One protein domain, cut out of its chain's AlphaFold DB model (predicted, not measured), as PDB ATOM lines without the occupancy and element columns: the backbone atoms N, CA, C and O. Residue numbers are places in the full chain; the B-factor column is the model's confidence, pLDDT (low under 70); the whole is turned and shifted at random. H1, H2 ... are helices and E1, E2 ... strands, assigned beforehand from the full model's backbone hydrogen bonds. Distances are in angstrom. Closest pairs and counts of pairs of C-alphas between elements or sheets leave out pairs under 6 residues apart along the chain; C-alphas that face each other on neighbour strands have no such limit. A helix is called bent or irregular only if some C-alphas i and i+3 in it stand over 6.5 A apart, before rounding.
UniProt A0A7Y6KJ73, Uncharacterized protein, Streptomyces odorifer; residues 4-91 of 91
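AT A GLANCE: This is residues 4 to 91 of the 91 residues of an uncharacterized protein of Streptomyces odorifer (UniProt A0A7Y6KJ73). A strongly curled sheet of five strands, shaped like part of a barrel, wraps round H1a, the first arm of a bent helix. The second arm, H1b, runs on past the sheet with the short H2 beside it, and the turn between the long strands E4 and E5 reaches far out at one end of the longest axis. The printed part has 88 residues, with two named helices and five named strands in the order E1 E2 H1 H2 E3 E4 E5; the sheet runs E2 E1 E5 E4 E3, all antiparallel, and the class is mixed. It is compact, with a radius of gyration of the C-alphas of 12.7 A, and spans 36 by 28 by 18 A.

HOW THE PARTS SIT: The strongly twisted sheet holds, strand beside strand, E2 (residues 20 to 23), E1 (4 to 8), E5 (79 to 90), E4 (67 to 74) and E3 (58 to 61). From edge to edge the strands' lines turn by 74 degrees and the way across turns by 111 degrees. E5 bends by 51 degrees at residue 84. E1 and E5 stand at 134 degrees, with N 7 and O 87 2.9 A apart, within hydrogen-bond range. E1 and E2 form a hairpin, with N 6 and O 20 at 2.8 A. E3, E4 and E5 form a meander, each strand the antiparallel neighbour of the one before; N 60 and O 69 are 2.9 A apart, and N 86 and O 68 2.7 A. H1, residues 27 to 48, was assigned as one helix by its hydrogen bonds but is bent: C-alphas 37 and 40 are 6.8 A apart. Its arms, H1a (27 to 37) and H1b (40 to 48), stand at a steep tilt of 59 degrees; H1b is irregular, with C-alphas 41 and 44 6.6 A apart. H1a is on one face of the sheet, giving two layers, helix and sheet; its closest C-alphas to E3 are those of Ala 31 and Phe 59, 5.7 A apart. H1b is not on the sheet. It touches H2, residues 52 to 55, closest at the C-alphas of Lys 43 and Ala 55, 5.1 A. H2 only grazes the sheet, with residues 53 to 55. Each O i to N i+4 pair is within hydrogen-bond range in H1a, 3 of 5 are in H1b, and H2 is too short for one.

IN THESE COORDINATES: E1 begins at C-alpha 4 (-33.157, 27.926, 91.457). H1a measures 15.3 A from C-alpha 27 (-40.624, 35.938, 89.861), and H1b 13.6 A. E4 is 23.0 A long and E5 33.2 A, ending at C-alpha 90 (-34.233, 23.680, 92.229).

THE WHOLE: The C-alphas farthest apart are those of Val 76 and Ala 91, 39.5 A. The printed part has no cut. The link E1 to E2, 11 residues, is long; the others are tight. Mean pLDDT of the printed part is 94.4, and no printed residue is under 70.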
ATOM      1  N   TYR A   4     -33.457  28.672  92.673       97.69
ATOM      2  CA  TYR A   4     -33.157  27.926  91.457       97.69
ATOM      3  C   TYR A   4     -31.740  28.233  91.001       97.69
ATOM      4  O   TYR A   4     -31.329  29.394  90.956       97.69
ATOM      5  N   ARG A   5     -31.012  27.188  90.619       97.81
ATOM      6  CA  ARG A   5     -29.787  27.288  89.838       97.81
ATOM      7  C   ARG A   5     -30.152  27.437  88.363       97.81
ATOM      8  O   ARG A   5     -30.942  26.666  87.823       97.81
ATOM      9  N   ILE A   6     -29.553  28.430  87.722       98.19
ATOM     10  CA  ILE A   6     -29.765  28.799  86.328       98.19
ATOM     11  C   ILE A   6     -28.495  28.471  85.555       98.19
ATOM     12  O   ILE A   6     -27.428  29.009  85.849       98.19
ATOM     13  N   GLU A   7     -28.606  27.582  84.577       98.44
ATOM     14  CA  GLU A   7     -27.495  27.156  83.729       98.44
ATOM     15  C   GLU A   7     -27.747  27.614  82.297       98.44
ATOM     16  O   GLU A   7     -28.674  27.138  81.638       98.44
ATOM     17  N   PHE A   8     -26.932  28.552  81.822       98.12
ATOM     18  CA  PHE A   8     -27.092  29.166  80.508       98.12
ATOM     19  C   PHE A   8     -26.458  28.316  79.404       98.12
ATOM     20  O   PHE A   8     -25.393  27.719  79.558       98.12
ATOM     21  N   GLY A   9     -27.143  28.260  78.272       96.75
ATOM     22  CA  GLY A   9     -26.739  27.571  77.061       96.75
ATOM     23  C   GLY A   9     -25.908  28.455  76.138       96.75
ATOM     24  O   GLY A   9     -25.415  29.516  76.518       96.75
ATOM     25  N   LYS A  10     -25.741  27.994  74.897       95.50
ATOM     26  CA  LYS A  10     -24.874  28.670  73.932       95.50
ATOM     27  C   LYS A  10     -25.458  29.979  73.409       95.50
ATOM     28  O   LYS A  10     -26.665  30.095  73.187       95.50
ATOM     29  N   VAL A  11     -24.558  30.906  73.097       92.88
ATOM     30  CA  VAL A  11     -24.802  32.065  72.230       92.88
ATOM     31  C   VAL A  11     -23.703  32.104  71.173       92.88
ATOM     32  O   VAL A  11     -22.514  32.168  71.498       92.88
ATOM     33  N   GLY A  12     -24.103  31.983  69.904       88.50
ATOM     34  CA  GLY A  12     -23.177  31.584  68.843       88.50
ATOM     35  C   GLY A  12     -22.546  30.230  69.182       88.50
ATOM     36  O   GLY A  12     -23.253  29.279  69.518       88.50
ATOM     37  N   ASP A  13     -21.214  30.180  69.182       91.12
ATOM     38  CA  ASP A  13     -20.437  28.973  69.489       91.12
ATOM     39  C   ASP A  13     -19.897  28.919  70.928       91.12
ATOM     40  O   ASP A  13     -19.158  27.999  71.282       91.12
ATOM     41  N   THR A  14     -20.280  29.871  71.784       93.38
ATOM     42  CA  THR A  14     -19.716  30.033  73.138       93.38
ATOM     43  C   THR A  14     -20.750  29.819  74.244       93.38
ATOM     44  O   THR A  14     -21.950  29.915  74.001       93.38
ATOM     45  N   TYR A  15     -20.278  29.562  75.470       96.12
ATOM     46  CA  TYR A  15     -21.066  29.592  76.713       96.12
ATOM     47  C   TYR A  15     -20.600  30.780  77.571       96.12
ATOM     48  O   TYR A  15     -19.789  30.595  78.478       96.12
ATOM     49  N   PRO A  16     -21.022  32.015  77.251       95.31
ATOM     50  CA  PRO A  16     -20.402  33.201  77.838       95.31
ATOM     51  C   PRO A  16     -20.857  33.480  79.271       95.31
ATOM     52  O   PRO A  16     -20.141  34.142  80.017       95.31
ATOM     53  N   VAL A  17     -22.044  33.000  79.656       97.62
ATOM     54  CA  VAL A  17     -22.660  33.333  80.942       97.62
ATOM     55  C   VAL A  17     -22.392  32.224  81.964       97.62
ATOM     56  O   VAL A  17     -22.800  31.080  81.739       97.62
ATOM     57  N   PRO A  18     -21.752  32.528  83.105       97.81
ATOM     58  CA  PRO A  18     -21.593  31.558  84.176       97.81
ATOM     59  C   PRO A  18     -22.941  31.273  84.863       97.81
ATOM     60  O   PRO A  18     -23.784  32.171  84.952       97.81
ATOM     61  N   PRO A  19     -23.160  30.056  85.393       98.12
ATOM     62  CA  PRO A  19     -24.364  29.746  86.157       98.12
ATOM     63  C   PRO A  19     -24.539  30.644  87.389       98.12
ATOM     64  O   PRO A  19     -23.555  31.007  88.035       98.12
ATOM     65  N   ILE A  20     -25.787  30.931  87.758       98.19
ATOM     66  CA  ILE A  20     -26.157  31.707  88.955       98.19
ATOM     67  C   ILE A  20     -27.239  30.969  89.750       98.19
ATOM     68  O   ILE A  20     -27.998  30.191  89.179       98.19
ATOM     69  N   THR A  21     -27.327  31.212  91.056       98.12
ATOM     70  CA  THR A  21     -28.474  30.799  91.877       98.12
ATOM     71  C   THR A  21     -29.281  32.030  92.269       98.12
ATOM     72  O   THR A  21     -28.707  33.000  92.760       98.12
ATOM     73  N   VAL A  22     -30.597  31.992  92.068       96.94
ATOM     74  CA  VAL A  22     -31.504  33.130  92.304       96.94
ATOM     75  C   VAL A  22     -32.680  32.694  93.177       96.94
ATOM     76  O   VAL A  22     -33.189  31.581  93.025       96.94
ATOM     77  N   ASP A  23     -33.123  33.563  94.090       96.19
ATOM     78  CA  ASP A  23     -34.351  33.352  94.862       96.19
ATOM     79  C   ASP A  23     -35.584  33.710  94.026       96.19
ATOM     80  O   ASP A  23     -35.755  34.840  93.579       96.19
ATOM     81  N   TRP A  24     -36.478  32.742  93.861       94.00
ATOM     82  CA  TRP A  24     -37.676  32.834  93.030       94.00
ATOM     83  C   TRP A  24     -38.948  33.169  93.810       94.00
ATOM     84  O   TRP A  24     -40.058  32.963  93.314       94.00
ATOM     85  N   THR A  25     -38.804  33.664  95.041       94.75
ATOM     86  CA  THR A  25     -39.935  34.108  95.868       94.75
ATOM     87  C   THR A  25     -40.713  35.260  95.204       94.75
ATOM     88  O   THR A  25     -41.939  35.291  95.294       94.75
ATOM     89  N   ASP A  26     -40.032  36.146  94.466       93.94
ATOM     90  CA  ASP A  26     -40.639  37.122  93.547       93.94
ATOM     91  C   ASP A  26     -40.159  36.837  92.110       93.94
ATOM     92  O   ASP A  26     -39.006  37.131  91.786       93.94
ATOM     93  N   PRO A  27     -41.016  36.287  91.225       92.19
ATOM     94  CA  PRO A  27     -40.624  35.938  89.861       92.19
ATOM     95  C   PRO A  27     -40.150  37.124  89.012       92.19
ATOM     96  O   PRO A  27     -39.298  36.943  88.145       92.19
ATOM     97  N   ASN A  28     -40.690  38.326  89.240       92.62
ATOM     98  CA  ASN A  28     -40.302  39.508  88.472       92.62
ATOM     99  C   ASN A  28     -38.916  39.986  88.892       92.62
ATOM    100  O   ASN A  28     -38.099  40.334  88.040       92.62
ATOM    101  N   ARG A  29     -38.648  39.987  90.201       94.81
ATOM    102  CA  ARG A  29     -37.314  40.283  90.724       94.81
ATOM    103  C   ARG A  29     -36.305  39.228  90.281       94.81
ATOM    104  O   ARG A  29     -35.276  39.594  89.737       94.81
ATOM    105  N   ALA A  30     -36.647  37.945  90.385       95.44
ATOM    106  CA  ALA A  30     -35.773  36.857  89.958       95.44
ATOM    107  C   ALA A  30     -35.384  36.961  88.473       95.44
ATOM    108  O   ALA A  30     -34.221  36.798  88.118       95.44
ATOM    109  N   ALA A  31     -36.338  37.289  87.594       95.06
ATOM    110  CA  ALA A  31     -36.048  37.494  86.175       95.06
ATOM    111  C   ALA A  31     -35.116  38.695  85.923       95.06
ATOM    112  O   ALA A  31     -34.282  38.632  85.019       95.06
ATOM    113  N   ARG A  32     -35.230  39.768  86.720       94.94
ATOM    114  CA  ARG A  32     -34.306  40.916  86.664       94.94
ATOM    115  C   ARG A  32     -32.916  40.531  87.146       94.94
ATOM    116  O   ARG A  32     -31.967  40.799  86.423       94.94
ATOM    117  N   ASP A  33     -32.811  39.831  88.270       96.88
ATOM    118  CA  ASP A  33     -31.531  39.365  88.813       96.88
ATOM    119  C   ASP A  33     -30.790  38.479  87.787       96.88
ATOM    120  O   ASP A  33     -29.585  38.621  87.574       96.88
ATOM    121  N   VAL A  34     -31.517  37.608  87.071       97.38
ATOM    122  CA  VAL A  34     -30.956  36.811  85.966       97.38
ATOM    123  C   VAL A  34     -30.475  37.691  84.808       97.38
ATOM    124  O   VAL A  34     -29.397  37.448  84.263       97.38
ATOM    125  N   ALA A  35     -31.258  38.693  84.407       95.94
ATOM    126  CA  ALA A  35     -30.898  39.592  83.313       95.94
ATOM    127  C   ALA A  35     -29.680  40.465  83.657       95.94
ATOM    128  O   ALA A  35     -28.747  40.542  82.859       95.94
ATOM    129  N   GLU A  36     -29.652  41.061  84.850       96.12
ATOM    130  CA  GLU A  36     -28.539  41.873  85.358       96.12
ATOM    131  C   GLU A  36     -27.235  41.073  85.424       96.12
ATOM    132  O   GLU A  36     -26.176  41.588  85.066       96.12
ATOM    133  N   HIS A  37     -27.316  39.795  85.806       97.50
ATOM    134  CA  HIS A  37     -26.176  38.882  85.779       97.50
ATOM    135  C   HIS A  37     -25.723  38.545  84.355       97.50
ATOM    136  O   HIS A  37     -24.535  38.586  84.052       97.50
ATOM    137  N   ALA A  38     -26.648  38.191  83.460       97.00
ATOM    138  CA  ALA A  38     -26.294  37.629  82.158       97.00
ATOM    139  C   ALA A  38     -25.910  38.675  81.100       97.00
ATOM    140  O   ALA A  38     -25.007  38.425  80.298       97.00
ATOM    141  N   ILE A  39     -26.575  39.836  81.068       95.12
ATOM    142  CA  ILE A  39     -26.402  40.850  80.012       95.12
ATOM    143  C   ILE A  39     -24.938  41.302  79.846       95.12
ATOM    144  O   ILE A  39     -24.481  41.344  78.700       95.12
ATOM    145  N   PRO A  40     -24.150  41.561  80.913       95.88
ATOM    146  CA  PRO A  40     -22.736  41.927  80.779       95.88
ATOM    147  C   PRO A  40     -21.881  40.890  80.032       95.88
ATOM    148  O   PRO A  40     -20.939  41.257  79.335       95.88
ATOM    149  N   HIS A  41     -22.223  39.604  80.141       96.00
ATOM    150  CA  HIS A  41     -21.547  38.514  79.432       96.00
ATOM    151  C   HIS A  41     -22.068  38.331  78.001       96.00
ATOM    152  O   HIS A  41     -21.313  37.978  77.097       96.00
ATOM    153  N   LEU A  42     -23.365  38.566  77.790       95.56
ATOM    154  CA  LEU A  42     -24.023  38.411  76.495       95.56
ATOM    155  C   LEU A  42     -23.656  39.530  75.523       95.56
ATOM    156  O   LEU A  42     -23.400  39.259  74.351       95.56
ATOM    157  N   LYS A  43     -23.602  40.772  76.010       94.81
ATOM    158  CA  LYS A  43     -23.368  41.970  75.200       94.81
ATOM    159  C   LYS A  43     -22.149  41.874  74.266       94.81
ATOM    160  O   LYS A  43     -22.358  42.017  73.064       94.81
ATOM    161  N   PRO A  44     -20.922  41.559  74.730       94.88
ATOM    162  CA  PRO A  44     -19.762  41.489  73.834       94.88
ATOM    163  C   PRO A  44     -19.895  40.394  72.764       94.88
ATOM    164  O   PRO A  44     -19.481  40.584  71.620       94.88
ATOM    165  N   VAL A  45     -20.507  39.252  73.102       94.81
ATOM    166  CA  VAL A  45     -20.749  38.168  72.135       94.81
ATOM    167  C   VAL A  45     -21.756  38.613  71.076       94.81
ATOM    168  O   VAL A  45     -21.508  38.447  69.885       94.81
ATOM    169  N   LEU A  46     -22.867  39.220  71.486       94.75
ATOM    170  CA  LEU A  46     -23.900  39.716  70.576       94.75
ATOM    171  C   LEU A  46     -23.383  40.838  69.664       94.75
ATOM    172  O   LEU A  46     -23.681  40.833  68.471       94.75
ATOM    173  N   GLU A  47     -22.554  41.743  70.189       95.25
ATOM    174  CA  GLU A  47     -21.858  42.771  69.405       95.25
ATOM    175  C   GLU A  47     -20.952  42.142  68.337       95.25
ATOM    176  O   GLU A  47     -21.054  42.501  67.164       95.25
ATOM    177  N   SER A  48     -20.139  41.140  68.698       94.88
ATOM    178  CA  SER A  48     -19.290  40.422  67.731       94.88
ATOM    179  C   SER A  48     -20.079  39.670  66.651       94.88
ATOM    180  O   SER A  48     -19.587  39.483  65.540       94.88
ATOM    181  N   LEU A  49     -21.319  39.274  66.952       93.56
ATOM    182  CA  LEU A  49     -22.238  38.630  66.010       93.56
ATOM    183  C   LEU A  49     -23.037  39.643  65.167       93.56
ATOM    184  O   LEU A  49     -23.881  39.232  64.368       93.56
ATOM    185  N   GLY A  50     -22.802  40.949  65.346       94.56
ATOM    186  CA  GLY A  50     -23.506  42.020  64.640       94.56
ATOM    187  C   GLY A  50     -24.964  42.191  65.072       94.56
ATOM    188  O   GLY A  50     -25.786  42.616  64.264       94.56
ATOM    189  N   ARG A  51     -25.296  41.821  66.317       92.75
ATOM    190  CA  ARG A  51     -26.653  41.871  66.893       92.75
ATOM    191  C   ARG A  51     -26.700  42.615  68.240       92.75
ATOM    192  O   ARG A  51     -27.213  42.062  69.217       92.75
ATOM    193  N   PRO A  52     -26.128  43.831  68.349       90.81
ATOM    194  CA  PRO A  52     -26.047  44.568  69.614       90.81
ATOM    195  C   PRO A  52     -27.420  44.876  70.232       90.81
ATOM    196  O   PRO A  52     -27.535  44.958  71.450       90.81
ATOM    197  N   GLU A  53     -28.469  44.997  69.419       88.50
ATOM    198  CA  GLU A  53     -29.844  45.238  69.860       88.50
ATOM    199  C   GLU A  53     -30.394  44.119  70.751       88.50
ATOM    200  O   GLU A  53     -31.244  44.367  71.605       88.50
ATOM    201  N   LEU A  54     -29.869  42.897  70.609       89.62
ATOM    202  CA  LEU A  54     -30.228  41.771  71.465       89.62
ATOM    203  C   LEU A  54     -29.641  41.904  72.885       89.62
ATOM    204  O   LEU A  54     -29.945  41.081  73.742       89.62
ATOM    205  N   ALA A  55     -28.802  42.900  73.177       80.06
ATOM    206  CA  ALA A  55     -28.301  43.119  74.535       80.06
ATOM    207  C   ALA A  55     -29.364  43.745  75.465       80.06
ATOM    208  O   ALA A  55     -29.325  43.505  76.670       80.06
ATOM    209  N   ASP A  56     -30.343  44.472  74.914       80.50
ATOM    210  CA  ASP A  56     -31.410  45.153  75.663       80.50
ATOM    211  C   ASP A  56     -32.693  44.298  75.696       80.50
ATOM    212  O   ASP A  56     -33.729  44.639  75.122       80.50
ATOM    213  N   CYS A  57     -32.602  43.126  76.332       88.81
ATOM    214  CA  CYS A  57     -33.638  42.086  76.303       88.81
ATOM    215  C   CYS A  57     -34.207  41.731  77.673       88.81
ATOM    216  O   CYS A  57     -33.649  42.072  78.713       88.81
ATOM    217  N   LEU A  58     -35.303  40.967  77.667       91.38
ATOM    218  CA  LEU A  58     -35.903  40.407  78.877       91.38
ATOM    219  C   LEU A  58     -35.688  38.896  78.967       91.38
ATOM    220  O   LEU A  58     -35.710  38.188  77.957       91.38
ATOM    221  N   PHE A  59     -35.521  38.402  80.192       96.38
ATOM    222  CA  PHE A  59     -35.499  36.974  80.487       96.38
ATOM    223  C   PHE A  59     -36.921  36.472  80.751       96.38
ATOM    224  O   PHE A  59     -37.660  37.057  81.545       96.38
ATOM    225  N   ARG A  60     -37.313  35.380  80.093       94.81
ATOM    226  CA  ARG A  60     -38.604  34.714  80.300       94.81
ATOM    227  C   ARG A  60     -38.398  33.269  80.724       94.81
ATOM    228  O   ARG A  60     -37.424  32.638  80.332       94.81
ATOM    229  N   VAL A  61     -39.362  32.730  81.463       95.88
ATOM    230  CA  VAL A  61     -39.364  31.342  81.945       95.88
ATOM    231  C   VAL A  61     -40.684  30.675  81.564       95.88
ATOM    232  O   VAL A  61     -41.708  31.346  81.417       95.88
ATOM    233  N   ASN A  62     -40.669  29.361  81.349       94.75
ATOM    234  CA  ASN A  62     -41.887  28.576  81.162       94.75
ATOM    235  C   ASN A  62     -42.703  28.459  82.469       94.75
ATOM    236  O   ASN A  62     -42.213  28.732  83.564       94.75
ATOM    237  N   GLY A  63     -43.965  28.027  82.361       91.12
ATOM    238  CA  GLY A  63     -44.855  27.900  83.526       91.12
ATOM    239  C   GLY A  63     -44.357  26.908  84.585       91.12
ATOM    240  O   GLY A  63     -44.598  27.105  85.772       91.12
ATOM    241  N   GLU A  64     -43.612  25.885  84.161       93.62
ATOM    242  CA  GLU A  64     -43.059  24.835  85.028       93.62
ATOM    243  C   GLU A  64     -41.742  25.224  85.711       93.62
ATOM    244  O   GLU A  64     -41.282  24.512  86.599       93.62
ATOM    245  N   ARG A  65     -41.127  26.351  85.324       92.44
ATOM    246  CA  ARG A  65     -39.833  26.822  85.854       92.44
ATOM    247  C   ARG A  65     -38.698  25.812  85.686       92.44
ATOM    248  O   ARG A  65     -37.857  25.652  86.562       92.44
ATOM    249  N   THR A  66     -38.676  25.156  84.534       96.38
ATOM    250  CA  THR A  66     -37.631  24.207  84.121       96.38
ATOM    251  C   THR A  66     -36.761  24.767  82.993       96.38
ATOM    252  O   THR A  66     -35.622  24.334  82.808       96.38
ATOM    253  N   TYR A  67     -37.274  25.762  82.262       97.50
ATOM    254  CA  TYR A  67     -36.618  26.367  81.107       97.50
ATOM    255  C   TYR A  67     -36.854  27.877  81.048       97.50
ATOM    256  O   TYR A  67     -37.972  28.346  81.270       97.50
ATOM    257  N   GLY A  68     -35.815  28.623  80.686       97.25
ATOM    258  CA  GLY A  68     -35.891  30.043  80.382       97.25
ATOM    259  C   GLY A  68     -35.079  30.415  79.151       97.25
ATOM    260  O   GLY A  68     -34.325  29.608  78.621       97.25
ATOM    261  N   GLU A  69     -35.260  31.632  78.664       97.25
ATOM    262  CA  GLU A  69     -34.538  32.171  77.510       97.25
ATOM    263  C   GLU A  69     -34.606  33.699  77.503       97.25
ATOM    264  O   GLU A  69     -35.527  34.294  78.074       97.25
ATOM    265  N   PHE A  70     -33.648  34.338  76.834       97.06
ATOM    266  CA  PHE A  70     -33.716  35.766  76.550       97.06
ATOM    267  C   PHE A  70     -34.525  36.018  75.285       97.06
ATOM    268  O   PHE A  70     -34.419  35.285  74.298       97.06
ATOM    269  N   MET A  71     -35.339  37.071  75.321       95.31
ATOM    270  CA  MET A  71     -36.199  37.467  74.218       95.31
ATOM    271  C   MET A  71     -36.026  38.950  73.902       95.31
ATOM    272  O   MET A  71     -36.170  39.805  74.776       95.31
ATOM    273  N   TRP A  72     -35.770  39.225  72.626       94.62
ATOM    274  CA  TRP A  72     -35.783  40.559  72.043       94.62
ATOM    275  C   TRP A  72     -37.041  40.744  71.207       94.62
ATOM    276  O   TRP A  72     -37.412  39.832  70.461       94.62
ATOM    277  N   LEU A  73     -37.670  41.913  71.297       92.12
ATOM    278  CA  LEU A  73     -38.859  42.265  70.526       92.12
ATOM    279  C   LEU A  73     -38.728  43.691  69.986       92.12
ATOM    280  O   LEU A  73     -38.570  44.636  70.752       92.12
ATOM    281  N   ASP A  74     -38.873  43.840  68.674       89.75
ATOM    282  CA  ASP A  74     -39.017  45.115  67.973       89.75
ATOM    283  C   ASP A  74     -40.438  45.185  67.418       89.75
ATOM    284  O   ASP A  74     -40.750  44.627  66.363       89.75
ATOM    285  N   LEU A  75     -41.321  45.841  68.172       88.56
ATOM    286  CA  LEU A  75     -42.744  45.933  67.837       88.56
ATOM    287  C   LEU A  75     -42.998  46.813  66.610       88.56
ATOM    288  O   LEU A  75     -43.955  46.569  65.883       88.56
ATOM    289  N   VAL A  76     -42.146  47.813  66.367       91.19
ATOM    290  CA  VAL A  76     -42.278  48.718  65.217       91.19
ATOM    291  C   VAL A  76     -41.889  47.988  63.935       91.19
ATOM    292  O   VAL A  76     -42.596  48.074  62.934       91.19
ATOM    293  N   GLY A  77     -40.790  47.234  63.973       88.56
ATOM    294  CA  GLY A  77     -40.329  46.424  62.850       88.56
ATOM    295  C   GLY A  77     -41.016  45.064  62.715       88.56
ATOM    296  O   GLY A  77     -40.759  44.366  61.737       88.56
ATOM    297  N   GLY A  78     -41.848  44.652  63.679       90.00
ATOM    298  CA  GLY A  78     -42.493  43.334  63.694       90.00
ATOM    299  C   GLY A  78     -41.505  42.167  63.809       90.00
ATOM    300  O   GLY A  78     -41.750  41.090  63.263       90.00
ATOM    301  N   ARG A  79     -40.362  42.375  64.474       91.38
ATOM    302  CA  ARG A  79     -39.275  41.389  64.591       91.38
ATOM    303  C   ARG A  79     -39.106  40.921  66.030       91.38
ATOM    304  O   ARG A  79     -39.465  41.610  66.980       91.38
ATOM    305  N   GLY A  80     -38.509  39.748  66.191       90.94
ATOM    306  CA  GLY A  80     -38.121  39.240  67.497       90.94
ATOM    307  C   GLY A  80     -37.123  38.099  67.392       90.94
ATOM    308  O   GLY A  80     -37.000  37.457  66.347       90.94
ATOM    309  N   ALA A  81     -36.407  37.852  68.482       93.69
ATOM    310  CA  ALA A  81     -35.442  36.766  68.576       93.69
ATOM    311  C   ALA A  81     -35.484  36.133  69.965       93.69
ATOM    312  O   ALA A  81     -35.739  36.805  70.962       93.69
ATOM    313  N   ARG A  82     -35.207  34.828  70.011       94.81
ATOM    314  CA  ARG A  82     -34.986  34.063  71.239       94.81
ATOM    315  C   ARG A  82     -33.562  33.541  71.224       94.81
ATOM    316  O   ARG A  82     -33.109  33.054  70.189       94.81
ATOM    317  N   PHE A  83     -32.863  33.662  72.338       94.75
ATOM    318  CA  PHE A  83     -31.460  33.278  72.441       94.75
ATOM    319  C   PHE A  83     -31.087  32.967  73.890       94.75
ATOM    320  O   PHE A  83     -31.878  33.202  74.802       94.75
ATOM    321  N   CYS A  84     -29.875  32.437  74.086       96.31
ATOM    322  CA  CYS A  84     -29.349  32.056  75.398       96.31
ATOM    323  C   CYS A  84     -30.367  31.213  76.200       96.31
ATOM    324  O   CYS A  84     -30.911  31.682  77.205       96.31
ATOM    325  N   PRO A  85     -30.691  29.990  75.731       97.50
ATOM    326  CA  PRO A  85     -31.580  29.100  76.472       97.50
ATOM    327  C   PRO A  85     -30.967  28.802  77.838       97.50
ATOM    328  O   PRO A  85     -29.757  28.647  77.941       97.50
ATOM    329  N   ALA A  86     -31.773  28.679  78.878       98.06
ATOM    330  CA  ALA A  86     -31.320  28.413  80.230       98.06
ATOM    331  C   ALA A  86     -32.114  27.259  80.837       98.06
ATOM    332  O   ALA A  86     -33.338  27.187  80.712       98.06
ATOM    333  N   ARG A  87     -31.415  26.355  81.520       98.19
ATOM    334  CA  ARG A  87     -32.027  25.320  82.353       98.19
ATOM    335  C   ARG A  87     -32.179  25.854  83.770       98.19
ATOM    336  O   ARG A  87     -31.242  26.443  84.301       98.19
ATOM    337  N   LEU A  88     -33.339  25.615  84.371       97.94
ATOM    338  CA  LEU A  88     -33.608  25.946  85.763       97.94
ATOM    339  C   LEU A  88     -33.728  24.654  86.569       97.94
ATOM    340  O   LEU A  88     -34.507  23.768  86.213       97.94
ATOM    341  N   THR A  89     -32.965  24.548  87.651       97.69
ATOM    342  CA  THR A  89     -33.018  23.423  88.590       97.69
ATOM    343  C   THR A  89     -33.234  23.943  90.008       97.69
ATOM    344  O   THR A  89     -32.599  24.927  90.381       97.69
ATOM    345  N   PRO A  90     -34.128  23.338  90.813       96.31
ATOM    346  CA  PRO A  90     -34.233  23.680  92.229       96.31
ATOM    347  C   PRO A  90     -32.872  23.539  92.928       96.31
ATOM    348  O   PRO A  90     -32.153  22.572  92.660       96.31
ATOM    349  N   ALA A  91     -32.530  24.506  93.782       89.31
ATOM    350  CA  ALA A  91     -31.268  24.578  94.521       89.31
ATOM    351  C   ALA A  91     -31.473  24.459  96.036       89.31
ATOM    352  O   ALA A  91     -32.541  24.894  96.527       89.31
TER     353      ALA A  91